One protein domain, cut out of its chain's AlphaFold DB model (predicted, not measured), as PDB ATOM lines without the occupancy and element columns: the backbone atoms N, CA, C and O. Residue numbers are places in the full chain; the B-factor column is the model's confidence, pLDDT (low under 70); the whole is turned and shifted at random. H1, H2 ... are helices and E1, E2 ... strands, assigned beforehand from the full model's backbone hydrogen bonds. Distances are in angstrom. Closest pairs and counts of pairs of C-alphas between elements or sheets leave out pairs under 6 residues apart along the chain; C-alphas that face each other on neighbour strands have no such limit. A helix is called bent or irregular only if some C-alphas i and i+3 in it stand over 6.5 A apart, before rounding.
ATOM      1  N   THR A   8     -23.478 -19.313   4.717       94.75
ATOM      2  CA  THR A   8     -22.543 -18.957   3.652       94.75
ATOM      3  C   THR A   8     -23.089 -17.762   2.891       94.75
ATOM      4  O   THR A   8     -24.231 -17.787   2.437       94.75
ATOM      5  N   ALA A   9     -22.261 -16.741   2.716       94.38
ATOM      6  CA  ALA A   9     -22.570 -15.566   1.920       94.38
ATOM      7  C   ALA A   9     -21.444 -15.283   0.922       94.38
ATOM      8  O   ALA A   9     -20.297 -15.696   1.105       94.38
ATOM      9  N   ILE A  10     -21.786 -14.583  -0.153       91.56
ATOM     10  CA  ILE A  10     -20.845 -14.154  -1.182       91.56
ATOM     11  C   ILE A  10     -20.756 -12.632  -1.114       91.56
ATOM     12  O   ILE A  10     -21.773 -11.944  -1.173       91.56
ATOM     13  N   TYR A  11     -19.535 -12.119  -1.012       91.31
ATOM     14  CA  TYR A  11     -19.253 -10.695  -0.931       91.31
ATOM     15  C   TYR A  11     -18.457 -10.244  -2.143       91.31
ATOM     16  O   TYR A  11     -17.488 -10.887  -2.544       91.31
ATOM     17  N   MET A  12     -18.867  -9.114  -2.708       90.81
ATOM     18  CA  MET A  12     -18.075  -8.380  -3.682       90.81
ATOM     19  C   MET A  12     -17.228  -7.370  -2.920       90.81
ATOM     20  O   MET A  12     -17.763  -6.481  -2.257       90.81
ATOM     21  N   LEU A  13     -15.912  -7.532  -2.980       89.81
ATOM     22  CA  LEU A  13     -14.986  -6.663  -2.277       89.81
ATOM     23  C   LEU A  13     -14.548  -5.513  -3.179       89.81
ATOM     24  O   LEU A  13     -14.367  -5.680  -4.391       89.81
ATOM     25  N   ALA A  14     -14.403  -4.335  -2.573       87.50
ATOM     26  CA  ALA A  14     -13.864  -3.169  -3.253       87.50
ATOM     27  C   ALA A  14     -12.424  -3.455  -3.716       87.50
ATOM     28  O   ALA A  14     -11.686  -4.132  -2.995       87.50
ATOM     29  N   PRO A  15     -12.022  -2.951  -4.894       85.00
ATOM     30  CA  PRO A  15     -10.684  -3.172  -5.415       85.00
ATOM     31  C   PRO A  15      -9.636  -2.624  -4.448       85.00
ATOM     32  O   PRO A  15      -9.772  -1.528  -3.900       85.00
ATOM     33  N   ALA A  16      -8.576  -3.404  -4.267       75.81
ATOM     34  CA  ALA A  16      -7.447  -3.027  -3.439       75.81
ATOM     35  C   ALA A  16      -6.610  -1.906  -4.028       75.81
ATOM     36  O   ALA A  16      -6.259  -0.927  -3.373       75.81
ATOM     37  N   THR A  17      -6.316  -2.092  -5.302       76.62
ATOM     38  CA  THR A  17      -5.592  -1.200  -6.179       76.62
ATOM     39  C   THR A  17      -6.207  -1.387  -7.567       76.62
ATOM     40  O   THR A  17      -6.578  -2.496  -7.956       76.62
ATOM     41  N   GLY A  18      -6.379  -0.297  -8.315       80.62
ATOM     42  CA  GLY A  18      -7.024  -0.340  -9.630       80.62
ATOM     43  C   GLY A  18      -8.548  -0.509  -9.574       80.62
ATOM     44  O   GLY A  18      -9.206  -0.002  -8.667       80.62
ATOM     45  N   THR A  19      -9.117  -1.168 -10.587       74.81
ATOM     46  CA  THR A  19     -10.575  -1.247 -10.812       74.81
ATOM     47  C   THR A  19     -11.170  -2.642 -10.621       74.81
ATOM     48  O   THR A  19     -12.391  -2.769 -10.556       74.81
ATOM     49  N   ALA A  20     -10.346  -3.689 -10.519       81.56
ATOM     50  CA  ALA A  20     -10.824  -5.068 -10.504       81.56
ATOM     51  C   ALA A  20     -11.420  -5.450  -9.142       81.56
ATOM     52  O   ALA A  20     -10.710  -5.566  -8.140       81.56
ATOM     53  N   ARG A  21     -12.736  -5.670  -9.113       85.94
ATOM     54  CA  ARG A  21     -13.435  -6.222  -7.949       85.94
ATOM     55  C   ARG A  21     -13.108  -7.707  -7.792       85.94
ATOM     56  O   ARG A  21     -12.811  -8.397  -8.766       85.94
ATOM     57  N   LYS A  22     -13.195  -8.211  -6.562       86.81
ATOM     58  CA  LYS A  22     -12.981  -9.630  -6.247       86.81
ATOM     59  C   LYS A  22     -14.203 -10.182  -5.528       86.81
ATOM     60  O   LYS A  22     -14.697  -9.561  -4.587       86.81
ATOM     61  N   MET A  23     -14.675 -11.354  -5.947       89.50
ATOM     62  CA  MET A  23     -15.710 -12.084  -5.213       89.50
ATOM     63  C   MET A  23     -15.069 -12.980  -4.159       89.50
ATOM     64  O   MET A  23     -14.109 -13.694  -4.445       89.50
ATOM     65  N   VAL A  24     -15.626 -12.993  -2.954       91.69
ATOM     66  CA  VAL A  24     -15.178 -13.863  -1.867       91.69
ATOM     67  C   VAL A  24     -16.377 -14.580  -1.272       91.69
ATOM     68  O   VAL A  24     -17.385 -13.958  -0.943       91.69
ATOM     69  N   GLN A  25     -16.271 -15.899  -1.132       93.75
ATOM     70  CA  GLN A  25     -17.245 -16.687  -0.391       93.75
ATOM     71  C   GLN A  25     -16.813 -16.740   1.070       93.75
ATOM     72  O   GLN A  25     -15.705 -17.177   1.371       93.75
ATOM     73  N   VAL A  26     -17.695 -16.345   1.977       95.62
ATOM     74  CA  VAL A  26     -17.462 -16.417   3.417       95.62
ATOM     75  C   VAL A  26     -18.475 -17.374   4.017       95.62
ATOM     76  O   VAL A  26     -19.683 -17.199   3.866       95.62
ATOM     77  N   THR A  27     -17.972 -18.399   4.689       96.06
ATOM     78  CA  THR A  27     -18.757 -19.368   5.444       96.06
ATOM     79  C   THR A  27     -18.426 -19.193   6.916       96.06
ATOM     80  O   THR A  27     -17.253 -19.186   7.275       96.06
ATOM     81  N   LEU A  28     -19.450 -19.065   7.752       96.56
ATOM     82  CA  LEU A  28     -19.336 -19.134   9.202       96.56
ATOM     83  C   LEU A  28     -20.120 -20.350   9.679       96.56
ATOM     84  O   LEU A  28     -21.313 -20.459   9.404       96.56
ATOM     85  N   GLU A  29     -19.465 -21.245  10.400       95.94
ATOM     86  CA  GLU A  29     -20.044 -22.478  10.924       95.94
ATOM     87  C   GLU A  29     -19.698 -22.659  12.400       95.94
ATOM     88  O   GLU A  29     -18.654 -22.211  12.872       95.94
ATOM     89  N   ALA A  30     -20.585 -23.322  13.134       94.12
ATOM     90  CA  ALA A  30     -20.278 -23.791  14.474       94.12
ATOM     91  C   ALA A  30     -19.548 -25.135  14.397       94.12
ATOM     92  O   ALA A  30     -19.854 -25.985  13.555       94.12
ATOM     93  N   GLU A  31     -18.608 -25.359  15.310       91.06
ATOM     94  CA  GLU A  31     -18.020 -26.679  15.505       91.06
ATOM     95  C   GLU A  31     -19.118 -27.683  15.891       91.06
ATOM     96  O   GLU A  31     -19.924 -27.430  16.784       91.06
ATOM     97  N   GLY A  32     -19.194 -28.804  15.170       82.81
ATOM     98  CA  GLY A  32     -20.291 -29.775  15.299       82.81
ATOM     99  C   GLY A  32     -21.464 -29.560  14.329       82.81
ATOM    100  O   GLY A  32     -22.318 -30.437  14.209       82.81
ATOM    101  N   GLY A  33     -21.479 -28.460  13.565       82.12
ATOM    102  CA  GLY A  33     -22.400 -28.241  12.448       82.12
ATOM    103  C   GLY A  33     -23.731 -27.569  12.813       82.12
ATOM    104  O   GLY A  33     -23.814 -26.710  13.689       82.12
ATOM    105  N   ALA A  34     -24.793 -27.915  12.075       75.75
ATOM    106  CA  ALA A  34     -26.062 -27.174  12.077       75.75
ATOM    107  C   ALA A  34     -26.945 -27.387  13.321       75.75
ATOM    108  O   ALA A  34     -27.830 -26.574  13.589       75.75
ATOM    109  N   CYS A  35     -26.734 -28.471  14.069       74.19
ATOM    110  CA  CYS A  35     -27.561 -28.804  15.225       74.19
ATOM    111  C   CYS A  35     -26.992 -28.145  16.487       74.19
ATOM    112  O   CYS A  35     -26.176 -28.737  17.187       74.19
ATOM    113  N   LEU A  36     -27.409 -26.906  16.754       82.38
ATOM    114  CA  LEU A  36     -27.031 -26.185  17.970       82.38
ATOM    115  C   LEU A  36     -28.149 -26.273  19.002       82.38
ATOM    116  O   LEU A  36     -29.299 -25.917  18.704       82.38
ATOM    117  N   ASP A  37     -27.794 -26.710  20.208       88.75
ATOM    118  CA  ASP A  37     -28.660 -26.618  21.379       88.75
ATOM    119  C   ASP A  37     -28.880 -25.151  21.797       88.75
ATOM    120  O   ASP A  37     -28.195 -24.228  21.339       88.75
ATOM    121  N   ASP A  38     -29.878 -24.912  22.648       89.31
ATOM    122  CA  ASP A  38     -30.239 -23.553  23.065       89.31
ATOM    123  C   ASP A  38     -29.113 -22.873  23.859       89.31
ATOM    124  O   ASP A  38     -28.917 -21.661  23.741       89.31
ATOM    125  N   ALA A  39     -28.322 -23.647  24.609       89.19
ATOM    126  CA  ALA A  39     -27.162 -23.142  25.338       89.19
ATOM    127  C   ALA A  39     -26.099 -22.576  24.382       89.19
ATOM    128  O   ALA A  39     -25.603 -21.466  24.580       89.19
ATOM    129  N   THR A  40     -25.802 -23.295  23.302       89.50
ATOM    130  CA  THR A  40     -24.840 -22.899  22.273       89.50
ATOM    131  C   THR A  40     -25.346 -21.707  21.470       89.50
ATOM    132  O   THR A  40     -24.581 -20.784  21.197       89.50
ATOM    133  N   ARG A  41     -26.646 -21.660  21.146       90.69
ATOM    134  CA  ARG A  41     -27.259 -20.479  20.510       90.69
ATOM    135  C   ARG A  41     -27.169 -19.244  21.399       90.69
ATOM    136  O   ARG A  41     -26.832 -18.170  20.905       90.69
ATOM    137  N   SER A  42     -27.434 -19.395  22.696       91.44
ATOM    138  CA  SER A  42     -27.285 -18.312  23.668       91.44
ATOM    139  C   SER A  42     -25.830 -17.850  23.779       91.44
ATOM    140  O   SER A  42     -25.578 -16.648  23.827       91.44
ATOM    141  N   ALA A  43     -24.870 -18.781  23.798       92.38
ATOM    142  CA  ALA A  43     -23.446 -18.457  23.829       92.38
ATOM    143  C   ALA A  43     -23.011 -17.708  22.560       92.38
ATOM    144  O   ALA A  43     -22.313 -16.701  22.654       92.38
ATOM    145  N   TRP A  44     -23.479 -18.144  21.385       93.31
ATOM    146  CA  TRP A  44     -23.247 -17.440  20.126       93.31
ATOM    147  C   TRP A  44     -23.811 -16.020  20.155       93.31
ATOM    148  O   TRP A  44     -23.093 -15.083  19.832       93.31
ATOM    149  N   ALA A  45     -25.068 -15.839  20.572       94.25
ATOM    150  CA  ALA A  45     -25.716 -14.527  20.578       94.25
ATOM    151  C   ALA A  45     -24.935 -13.482  21.396       94.25
ATOM    152  O   ALA A  45     -24.910 -12.311  21.023       94.25
ATOM    153  N   ALA A  46     -24.259 -13.910  22.467       94.75
ATOM    154  CA  ALA A  46     -23.427 -13.041  23.292       94.75
ATOM    155  C   ALA A  46     -22.141 -12.564  22.587       94.75
ATOM    156  O   ALA A  46     -21.685 -11.457  22.857       94.75
ATOM    157  N   VAL A  47     -21.567 -13.372  21.688       95.62
ATOM    158  CA  VAL A  47     -20.273 -13.090  21.028       95.62
ATOM    159  C   VAL A  47     -20.402 -12.751  19.542       95.62
ATOM    160  O   VAL A  47     -19.434 -12.319  18.917       95.62
ATOM    161  N   ALA A  48     -21.592 -12.911  18.960       95.56
ATOM    162  CA  ALA A  48     -21.846 -12.704  17.539       95.56
ATOM    163  C   ALA A  48     -21.384 -11.325  17.031       95.56
ATOM    164  O   ALA A  48     -20.713 -11.298  15.999       95.56
ATOM    165  N   PRO A  49     -21.642 -10.192  17.725       96.31
ATOM    166  CA  PRO A  49     -21.186  -8.885  17.247       96.31
ATOM    167  C   PRO A  49     -19.659  -8.784  17.135       96.31
ATOM    168  O   PRO A  49     -19.139  -8.244  16.160       96.31
ATOM    169  N   GLU A  50     -18.936  -9.340  18.110       96.69
ATOM    170  CA  GLU A  50     -17.471  -9.356  18.127       96.69
ATOM    171  C   GLU A  50     -16.919 -10.235  16.999       96.69
ATOM    172  O   GLU A  50     -16.081  -9.790  16.214       96.69
ATOM    173  N   VAL A  51     -17.440 -11.458  16.856       95.88
ATOM    174  CA  VAL A  51     -17.022 -12.384  15.794       95.88
ATOM    175  C   VAL A  51     -17.311 -11.795  14.411       95.88
ATOM    176  O   VAL A  51     -16.450 -11.836  13.532       95.88
ATOM    177  N   GLN A  52     -18.484 -11.189  14.207       96.06
ATOM    178  CA  GLN A  52     -18.828 -10.523  12.948       96.06
ATOM    179  C   GLN A  52     -17.901  -9.338  12.649       96.06
ATOM    180  O   GLN A  52     -17.508  -9.149  11.495       96.06
ATOM    181  N   MET A  53     -17.513  -8.560  13.664       96.00
ATOM    182  CA  MET A  53     -16.533  -7.483  13.512       96.00
ATOM    183  C   MET A  53     -15.172  -8.033  13.065       96.00
ATOM    184  O   MET A  53     -14.607  -7.533  12.092       96.00
ATOM    185  N   ILE A  54     -14.677  -9.092  13.713       95.19
ATOM    186  CA  ILE A  54     -13.413  -9.757  13.358       95.19
ATOM    187  C   ILE A  54     -13.451 -10.260  11.912       95.19
ATOM    188  O   ILE A  54     -12.543  -9.964  11.133       95.19
ATOM    189  N   ILE A  55     -14.514 -10.975  11.528       95.19
ATOM    190  CA  ILE A  55     -14.702 -11.464  10.156       95.19
ATOM    191  C   ILE A  55     -14.708 -10.291   9.176       95.19
ATOM    192  O   ILE A  55     -14.026 -10.340   8.154       95.19
ATOM    193  N   SER A  56     -15.439  -9.219   9.492       94.06
ATOM    194  CA  SER A  56     -15.518  -8.037   8.638       94.06
ATOM    195  C   SER A  56     -14.148  -7.402   8.424       94.06
ATOM    196  O   SER A  56     -13.819  -7.079   7.286       94.06
ATOM    197  N   ILE A  57     -13.342  -7.254   9.479       93.00
ATOM    198  CA  ILE A  57     -11.980  -6.712   9.390       93.00
ATOM    199  C   ILE A  57     -11.125  -7.618   8.503       93.00
ATOM    200  O   ILE A  57     -10.581  -7.152   7.504       93.00
ATOM    201  N   LEU A  58     -11.070  -8.915   8.809       92.44
ATOM    202  CA  LEU A  58     -10.239  -9.883   8.089       92.44
ATOM    203  C   LEU A  58     -10.588  -9.967   6.598       92.44
ATOM    204  O   LEU A  58      -9.693  -9.951   5.757       92.44
ATOM    205  N   VAL A  59     -11.879 -10.007   6.267       91.69
ATOM    206  CA  VAL A  59     -12.346 -10.043   4.877       91.69
ATOM    207  C   VAL A  59     -12.131  -8.692   4.188       91.69
ATOM    208  O   VAL A  59     -11.801  -8.655   3.007       91.69
ATOM    209  N   SER A  60     -12.278  -7.566   4.891       89.56
ATOM    210  CA  SER A  60     -12.016  -6.249   4.295       89.56
ATOM    211  C   SER A  60     -10.536  -6.039   3.962       89.56
ATOM    212  O   SER A  60     -10.239  -5.475   2.912       89.56
ATOM    213  N   SER A  61      -9.629  -6.599   4.768       87.88
ATOM    214  CA  SER A  61      -8.171  -6.551   4.587       87.88
ATOM    215  C   SER A  61      -7.625  -7.581   3.582       87.88
ATOM    216  O   SER A  61      -6.445  -7.923   3.619       87.88
ATOM    217  N   HIS A  62      -8.465  -8.090   2.673       83.06
ATOM    218  CA  HIS A  62      -8.132  -9.128   1.681       83.06
ATOM    219  C   HIS A  62      -7.004  -8.783   0.690       83.06
ATOM    220  O   HIS A  62      -6.598  -9.633  -0.106       83.06
ATOM    221  N   HIS A  63      -6.553  -7.536   0.689       79.62
ATOM    222  CA  HIS A  63      -5.568  -6.965  -0.224       79.62
ATOM    223  C   HIS A  63      -4.176  -7.542   0.010       79.62
ATOM    224  O   HIS A  63      -3.389  -7.658  -0.928       79.62
ATOM    225  N   GLU A  64      -3.875  -7.910   1.253       76.00
ATOM    226  CA  GLU A  64      -2.592  -8.488   1.619       76.00
ATOM    227  C   GLU A  64      -2.679 -10.019   1.640       76.00
ATOM    228  O   GLU A  64      -3.693 -10.591   2.067       76.00
ATOM    229  N   PRO A  65      -1.627 -10.731   1.196       70.00
ATOM    230  CA  PRO A  65      -1.548 -12.173   1.350       70.00
ATOM    231  C   PRO A  65      -1.440 -12.521   2.842       70.00
ATOM    232  O   PRO A  65      -0.360 -12.699   3.391       70.00
ATOM    233  N   GLY A  66      -2.593 -12.622   3.505       77.50
ATOM    234  CA  GLY A  66      -2.692 -13.095   4.878       77.50
ATOM    235  C   GLY A  66      -2.335 -14.581   5.014       77.50
ATOM    236  O   GLY A  66      -2.173 -15.289   4.016       77.50
ATOM    237  N   PRO A  67      -2.226 -15.096   6.243       86.81
ATOM    238  CA  PRO A  67      -2.057 -16.524   6.481       86.81
ATOM    239  C   PRO A  67      -3.269 -17.327   5.982       86.81
ATOM    240  O   PRO A  67      -4.414 -16.885   6.052       86.81
ATOM    241  N   ASN A  68      -3.021 -18.553   5.517       91.12
ATOM    242  CA  ASN A  68      -4.099 -19.454   5.092       91.12
ATOM    243  C   ASN A  68      -4.885 -20.036   6.270       91.12
ATOM    244  O   ASN A  68      -5.993 -20.527   6.075       91.12
ATOM    245  N   LYS A  69      -4.310 -20.016   7.475       94.56
ATOM    246  CA  LYS A  69      -4.951 -20.485   8.700       94.56
ATOM    247  C   LYS A  69      -4.684 -19.499   9.824       94.56
ATOM    248  O   LYS A  69      -3.535 -19.115  10.030       94.56
ATOM    249  N   VAL A  70      -5.727 -19.116  10.548       94.19
ATOM    250  CA  VAL A  70      -5.624 -18.273  11.745       94.19
ATOM    251  C   VAL A  70      -6.418 -18.923  12.861       94.19
ATOM    252  O   VAL A  70      -7.484 -19.484  12.626       94.19
ATOM    253  N   PHE A  71      -5.890 -18.840  14.073       95.88
ATOM    254  CA  PHE A  71      -6.594 -19.239  15.277       95.88
ATOM    255  C   PHE A  71      -6.666 -18.041  16.213       95.88
ATOM    256  O   PHE A  71      -5.635 -17.464  16.556       95.88
ATOM    257  N   LEU A  72      -7.880 -17.654  16.585       95.44
ATOM    258  CA  LEU A  72      -8.138 -16.545  17.492       95.44
ATOM    259  C   LEU A  72      -8.808 -17.082  18.747       95.44
ATOM    260  O   LEU A  72      -9.747 -17.871  18.671       95.44
ATOM    261  N   GLN A  73      -8.321 -16.636  19.899       96.19
ATOM    262  CA  GLN A  73      -8.877 -16.995  21.194       96.19
ATOM    263  C   GLN A  73      -9.672 -15.810  21.728       96.19
ATOM    264  O   GLN A  73      -9.092 -14.778  22.061       96.19
ATOM    265  N   GLY A  74     -10.988 -15.972  21.816       93.88
ATOM    266  CA  GLY A  74     -11.872 -15.017  22.466       93.88
ATOM    267  C   GLY A  74     -12.216 -15.426  23.896       93.88
ATOM    268  O   GLY A  74     -11.890 -16.531  24.362       93.88
ATOM    269  N   GLU A  75     -12.912 -14.540  24.603       93.44
ATOM    270  CA  GLU A  75     -13.491 -14.874  25.900       93.44
ATOM    271  C   GLU A  75     -14.688 -15.811  25.698       93.44
ATOM    272  O   GLU A  75     -15.709 -15.442  25.128       93.44
ATOM    273  N   GLY A  76     -14.563 -17.061  26.150       91.19
ATOM    274  CA  GLY A  76     -15.642 -18.044  26.022       91.19
ATOM    275  C   GLY A  76     -15.765 -18.696  24.641       91.19
ATOM    276  O   GLY A  76     -16.656 -19.520  24.454       91.19
ATOM    277  N   TYR A  77     -14.864 -18.408  23.698       94.75
ATOM    278  CA  TYR A  77     -14.831 -19.076  22.397       94.75
ATOM    279  C   TYR A  77     -13.424 -19.143  21.792       94.75
ATOM    280  O   TYR A  77     -12.514 -18.419  22.200       94.75
ATOM    281  N   ASP A  78     -13.260 -20.015  20.808       96.12
ATOM    282  CA  ASP A  78     -12.176 -19.990  19.833       96.12
ATOM    283  C   ASP A  78     -12.762 -19.814  18.428       96.12
ATOM    284  O   ASP A  78     -13.879 -20.246  18.141       96.12
ATOM    285  N   LEU A  79     -12.009 -19.163  17.545       96.56
ATOM    286  CA  LEU A  79     -12.381 -18.953  16.153       96.56
ATOM    287  C   LEU A  79     -11.240 -19.423  15.255       96.56
ATOM    288  O   LEU A  79     -10.142 -18.863  15.261       96.56
ATOM    289  N   LYS A  80     -11.509 -20.466  14.474       97.06
ATOM    290  CA  LYS A  80     -10.597 -20.995  13.458       97.06
ATOM    291  C   LYS A  80     -10.966 -20.360  12.123       97.06
ATOM    292  O   LYS A  80     -12.122 -20.406  11.724       97.06
ATOM    293  N   LEU A  81      -9.998 -19.792  11.421       96.06
ATOM    294  CA  LEU A  81     -10.145 -19.328  10.045       96.06
ATOM    295  C   LEU A  81      -9.306 -20.219   9.135       96.06
ATOM    296  O   LEU A  81      -8.125 -20.442   9.396       96.06
ATOM    297  N   GLU A  82      -9.895 -20.652   8.029       96.00
ATOM    298  CA  GLU A  82      -9.207 -21.286   6.917       96.00
ATOM    299  C   GLU A  82      -9.539 -20.582   5.595       96.00
ATOM    300  O   GLU A  82     -10.701 -20.430   5.214       96.00
ATOM    301  N   ARG A  83      -8.499 -20.181   4.863       94.38
ATOM    302  CA  ARG A  83      -8.599 -19.556   3.546       94.38
ATOM    303  C   ARG A  83      -8.179 -20.545   2.466       94.38
ATOM    304  O   ARG A  83      -7.097 -21.128   2.526       94.38
ATOM    305  N   LYS A  84      -9.034 -20.725   1.462       92.94
ATOM    306  CA  LYS A  84      -8.833 -21.640   0.330       92.94
ATOM    307  C   LYS A  84      -9.064 -20.912  -0.985       92.94
ATOM    308  O   LYS A  84      -9.872 -19.990  -1.062       92.94
ATOM    309  N   THR A  85      -8.416 -21.375  -2.048       90.31
ATOM    310  CA  THR A  85      -8.783 -20.969  -3.408       90.31
ATOM    311  C   THR A  85     -10.187 -21.471  -3.724       90.31
ATOM    312  O   THR A  85     -10.499 -22.649  -3.517       90.31
ATOM    313  N   TRP A  86     -11.039 -20.591  -4.239       87.50
ATOM    314  CA  TRP A  86     -12.372 -20.972  -4.672       87.50
ATOM    315  C   TRP A  86     -12.292 -21.618  -6.062       87.50
ATOM    316  O   TRP A  86     -11.889 -20.979  -7.025       87.50
ATOM    317  N   LYS A  87     -12.621 -22.912  -6.165       82.38
ATOM    318  CA  LYS A  87     -12.512 -23.684  -7.422       82.38
ATOM    319  C   LYS A  87     -13.792 -23.727  -8.268       82.38
ATOM    320  O   LYS A  87     -13.761 -24.253  -9.372       82.38
ATOM    321  N   TYR A  88     -14.915 -23.242  -7.744       78.19
ATOM    322  CA  TYR A  88     -16.228 -23.355  -8.384       78.19
ATOM    323  C   TYR A  88     -16.695 -21.987  -8.865       78.19
ATOM    324  O   TYR A  88     -16.545 -21.019  -8.129       78.19
ATOM    325  N   GLY A  89     -17.293 -21.922 -10.060       73.00
ATOM    326  CA  GLY A  89     -17.772 -20.656 -10.622       73.00
ATOM    327  C   GLY A  89     -16.632 -19.648 -10.743       73.00
ATOM    328  O   GLY A  89     -16.672 -18.598 -10.109       73.00
ATOM    329  N   THR A  90     -15.590 -20.009 -11.501       75.44
ATOM    330  CA  THR A  90     -14.327 -19.254 -11.593       75.44
ATOM    331  C   THR A  90     -14.497 -17.820 -12.088       75.44
ATOM    332  O   THR A  90     -13.626 -16.976 -11.884       75.44
ATOM    333  N   SER A  91     -15.635 -17.535 -12.710       78.62
ATOM    334  CA  SER A  91     -16.080 -16.193 -13.012       78.62
ATOM    335  C   SER A  91     -17.591 -16.072 -12.866       78.62
ATOM    336  O   SER A  91     -18.345 -17.026 -13.081       78.62
ATOM    337  N   TRP A  92     -18.027 -14.884 -12.457       79.00
ATOM    338  CA  TRP A  92     -19.432 -14.545 -12.279       79.00
ATOM    339  C   TRP A  92     -19.788 -13.418 -13.236       79.00
ATOM    340  O   TRP A  92     -19.153 -12.363 -13.215       79.00
ATOM    341  N   ARG A  93     -20.819 -13.639 -14.055       79.25
ATOM    342  CA  ARG A  93     -21.443 -12.592 -14.864       79.25
ATOM    343  C   ARG A  93     -22.726 -12.159 -14.172       79.25
ATOM    344  O   ARG A  93     -23.645 -12.959 -13.993       79.25
ATOM    345  N   PHE A  94     -22.774 -10.907 -13.748       78.38
ATOM    346  CA  PHE A  94     -23.950 -10.355 -13.094       78.38
ATOM    347  C   PHE A  94     -24.934  -9.812 -14.136       78.38
ATOM    348  O   PHE A  94     -24.520  -9.271 -15.147       78.38
ATOM    349  N   MET A  95     -26.247  -9.901 -13.905       77.31
ATOM    350  CA  MET A  95     -27.229  -9.452 -14.916       77.31
ATOM    351  C   MET A  95     -27.323  -7.925 -15.101       77.31
ATOM    352  O   MET A  95     -28.046  -7.457 -15.972       77.31
ATOM    353  N   TRP A  96     -26.637  -7.144 -14.268       77.69
ATOM    354  CA  TRP A  96     -26.699  -5.677 -14.231       77.69
ATOM    355  C   TRP A  96     -25.448  -5.014 -14.832       77.69
ATOM    356  O   TRP A  96     -25.214  -3.826 -14.635       77.69
ATOM    357  N   GLY A  97     -24.668  -5.771 -15.608       70.81
ATOM    358  CA  GLY A  97     -23.560  -5.279 -16.420       70.81
ATOM    359  C   GLY A  97     -22.848  -6.424 -17.138       70.81
ATOM    360  O   GLY A  97     -22.966  -7.576 -16.742       70.81
ATOM    361  N   ASP A  98     -22.064  -6.119 -18.167       76.62
ATOM    362  CA  ASP A  98     -21.240  -7.116 -18.871       76.62
ATOM    363  C   ASP A  98     -19.924  -7.442 -18.130       76.62
ATOM    364  O   ASP A  98     -19.001  -8.026 -18.697       76.62
ATOM    365  N   GLU A  99     -19.816  -7.053 -16.855       80.44
ATOM    366  CA  GLU A  99     -18.617  -7.250 -16.041       80.44
ATOM    367  C   GLU A  99     -18.496  -8.715 -15.608       80.44
ATOM    368  O   GLU A  99     -19.378  -9.285 -14.957       80.44
ATOM    369  N   GLU A 100     -17.370  -9.320 -15.970       82.44
ATOM    370  CA  GLU A 100     -16.964 -10.630 -15.494       82.44
ATOM    371  C   GLU A 100     -16.072 -10.447 -14.267       82.44
ATOM    372  O   GLU A 100     -14.968  -9.909 -14.360       82.44
ATOM    373  N   VAL A 101     -16.559 -10.878 -13.104       81.88
ATOM    374  CA  VAL A 101     -15.799 -10.762 -11.857       81.88
ATOM    375  C   VAL A 101     -15.145 -12.110 -11.550       81.88
ATOM    376  O   VAL A 101     -15.860 -13.114 -11.429       81.88
ATOM    377  N   PRO A 102     -13.807 -12.174 -11.418       79.06
ATOM    378  CA  PRO A 102     -13.121 -13.423 -11.133       79.06
ATOM    379  C   PRO A 102     -13.482 -13.942  -9.737       79.06
ATOM    380  O   PRO A 102     -13.634 -13.181  -8.773       79.06
ATOM    381  N   SER A 103     -13.577 -15.266  -9.617       79.00
ATOM    382  CA  SER A 103     -13.664 -15.927  -8.318       79.00
ATOM    383  C   SER A 103     -12.389 -15.657  -7.533       79.00
ATOM    384  O   SER A 103     -11.283 -15.880  -8.029       79.00
ATOM    385  N   GLY A 104     -12.538 -15.204  -6.297       84.31
ATOM    386  CA  GLY A 104     -11.419 -15.009  -5.399       84.31
ATOM    387  C   GLY A 104     -11.203 -16.215  -4.498       84.31
ATOM    388  O   GLY A 104     -10.812 -17.307  -4.908       84.31
ATOM    389  N   GLU A 105     -11.429 -15.981  -3.217       91.00
ATOM    390  CA  GLU A 105     -11.124 -16.927  -2.154       91.00
ATOM    391  C   GLU A 105     -12.402 -17.421  -1.491       91.00
ATOM    392  O   GLU A 105     -13.449 -16.774  -1.530       91.00
ATOM    393  N   LYS A 106     -12.283 -18.574  -0.841       93.62
ATOM    394  CA  LYS A 106     -13.249 -19.067   0.124       93.62
ATOM    395  C   LYS A 106     -12.642 -18.958   1.515       93.62
ATOM    396  O   LYS A 106     -11.566 -19.497   1.765       93.62
ATOM    397  N   TRP A 107     -13.349 -18.280   2.403       95.25
ATOM    398  CA  TRP A 107     -12.990 -18.096   3.798       95.25
ATOM    399  C   TRP A 107     -13.970 -18.903   4.636       95.25
ATOM    400  O   TRP A 107     -15.181 -18.735   4.505       95.25
ATOM    401  N   VAL A 108     -13.452 -19.813   5.449       96.38
ATOM    402  CA  VAL A 108     -14.244 -20.646   6.352       96.38
ATOM    403  C   VAL A 108     -13.864 -20.281   7.771       96.38
ATOM    404  O   VAL A 108     -12.705 -20.411   8.154       96.38
ATOM    405  N   PHE A 109     -14.841 -19.803   8.523       97.00
ATOM    406  CA  PHE A 109     -14.728 -19.483   9.931       97.00
ATOM    407  C   PHE A 109     -15.472 -20.549  10.724       97.00
ATOM    408  O   PHE A 109     -16.679 -20.700  10.561       97.00
ATOM    409  N   THR A 110     -14.763 -21.268  11.584       96.88
ATOM    410  CA  THR A 110     -15.340 -22.258  12.491       96.88
ATOM    411  C   THR A 110     -15.290 -21.697  13.906       96.88
ATOM    412  O   THR A 110     -14.209 -21.483  14.462       96.88
ATOM    413  N   TRP A 111     -16.460 -21.426  14.472       96.19
ATOM    414  CA  TRP A 111     -16.622 -20.959  15.842       96.19
ATOM    415  C   TRP A 111     -16.771 -22.143  16.799       96.19
ATOM    416  O   TRP A 111     -17.594 -23.031  16.584       96.19
ATOM    417  N   CYS A 112     -15.985 -22.130  17.871       94.38
ATOM    418  CA  CYS A 112     -15.917 -23.181  18.877       94.38
ATOM    419  C   CYS A 112     -16.238 -22.570  20.251       94.38
ATOM    420  O   CYS A 112     -15.430 -21.781  20.753       94.38
ATOM    421  N   PRO A 113     -17.370 -22.885  20.899       93.06
ATOM    422  CA  PRO A 113     -17.621 -22.404  22.252       93.06
ATOM    423  C   PRO A 113     -16.632 -23.048  23.229       93.06
ATOM    424  O   PRO A 113     -16.492 -24.270  23.280       93.06
ATOM    425  N   LYS A 114     -15.987 -22.242  24.076       90.00
ATOM    426  CA  LYS A 114     -15.268 -22.752  25.246       90.00
ATOM    427  C   LYS A 114     -16.313 -23.059  26.300       90.00
ATOM    428  O   LYS A 114     -16.644 -22.205  27.126       90.00
TER     429      LYS A 114
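This is residues 8 to 114 of the 134 residues of an uncharacterized protein of Calocera viscosa (strain TUFC12733) (UniProt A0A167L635). A long, strongly twisted sheet of six strands curls round one arm of a single bent helix, H1b, while the other arm, H1a, only grazes the sheet near one end of the elongated domain. The longest strand, E6, runs through the sheet with E2 on one side and E4 on the other; E1 and E3 are edge strands beyond them, and little E5 forms a hairpin with residues 100 to 102 of E6 at the end far from H1a. The printed part has 107 residues with one named helix and six named strands, and along the chain H1 follows the hairpin of E1 and E2 and comes before the other four strands; the sheet is branched, with E2 and E6 parallel and its other neighbour pairs antiparallel, and the class is mixed, helices and strands. It is only just compact, close to loose, with a radius of gyration of the C-alphas of 15.5 A and spans of 47 by 26 by 22 A.

E1, residues 8 to 13, and E2, residues 22 to 30, form an antiparallel hairpin at 150 degrees, with N 11 and O 24 at 2.8 A. H1, residues 38 to 60, was assigned as one helix by its hydrogen bonds but is bent, with C-alphas 46 and 49 7.7 A apart; its arms H1a, residues 38 to 46, and H1b, residues 49 to 60, stand at a steep tilt of 62 degrees. In both arms every O i to N i+4 pair is within hydrogen-bond range. H1b is on the sheet, which curls round it; the closest C-alphas of H1b and E1 are those of Ser 60 and Leu 13, 7.2 A apart. E3, residues 69 to 74, and E4, residues 77 to 85, form an antiparallel hairpin at 162 degrees, with N 72 and O 79 at 2.9 A. E5, residues 91 to 93, and E6, residues 100 to 113, form another at 112 degrees, with N 92 and O 101 at 3.0 A. E6 is parallel to E2 at 18 degrees, with N 107 and O 25 at 2.8 A, and antiparallel to E4 at 156 degrees, with N 108 and O 82 at 2.8 A. The closest C-alphas of H1a and E6 are those of Ala 43 and Pro 113, 7.2 A apart. E1 and E3 are apart.

E1 begins at C-alpha 8, (-22.543, -18.957, 3.652), and is 15.6 A long; E2 is 26.1 A. H1a measures 12.5 A and H1b 16.1 A, ending at C-alpha 60, (-12.016, -6.249, 4.295). E3 is 16.3 A, E4 26.6 A and E5 6.7 A. E6 is 39.5 A and ends at C-alpha 113, (-17.621, -22.404, 22.252).

The two C-alphas farthest apart are those of Ala 39 and Asp 98, 47.4 A. The printed part has no cut and no long link. Its mean pLDDT is 88.5, and no printed residue is under 70.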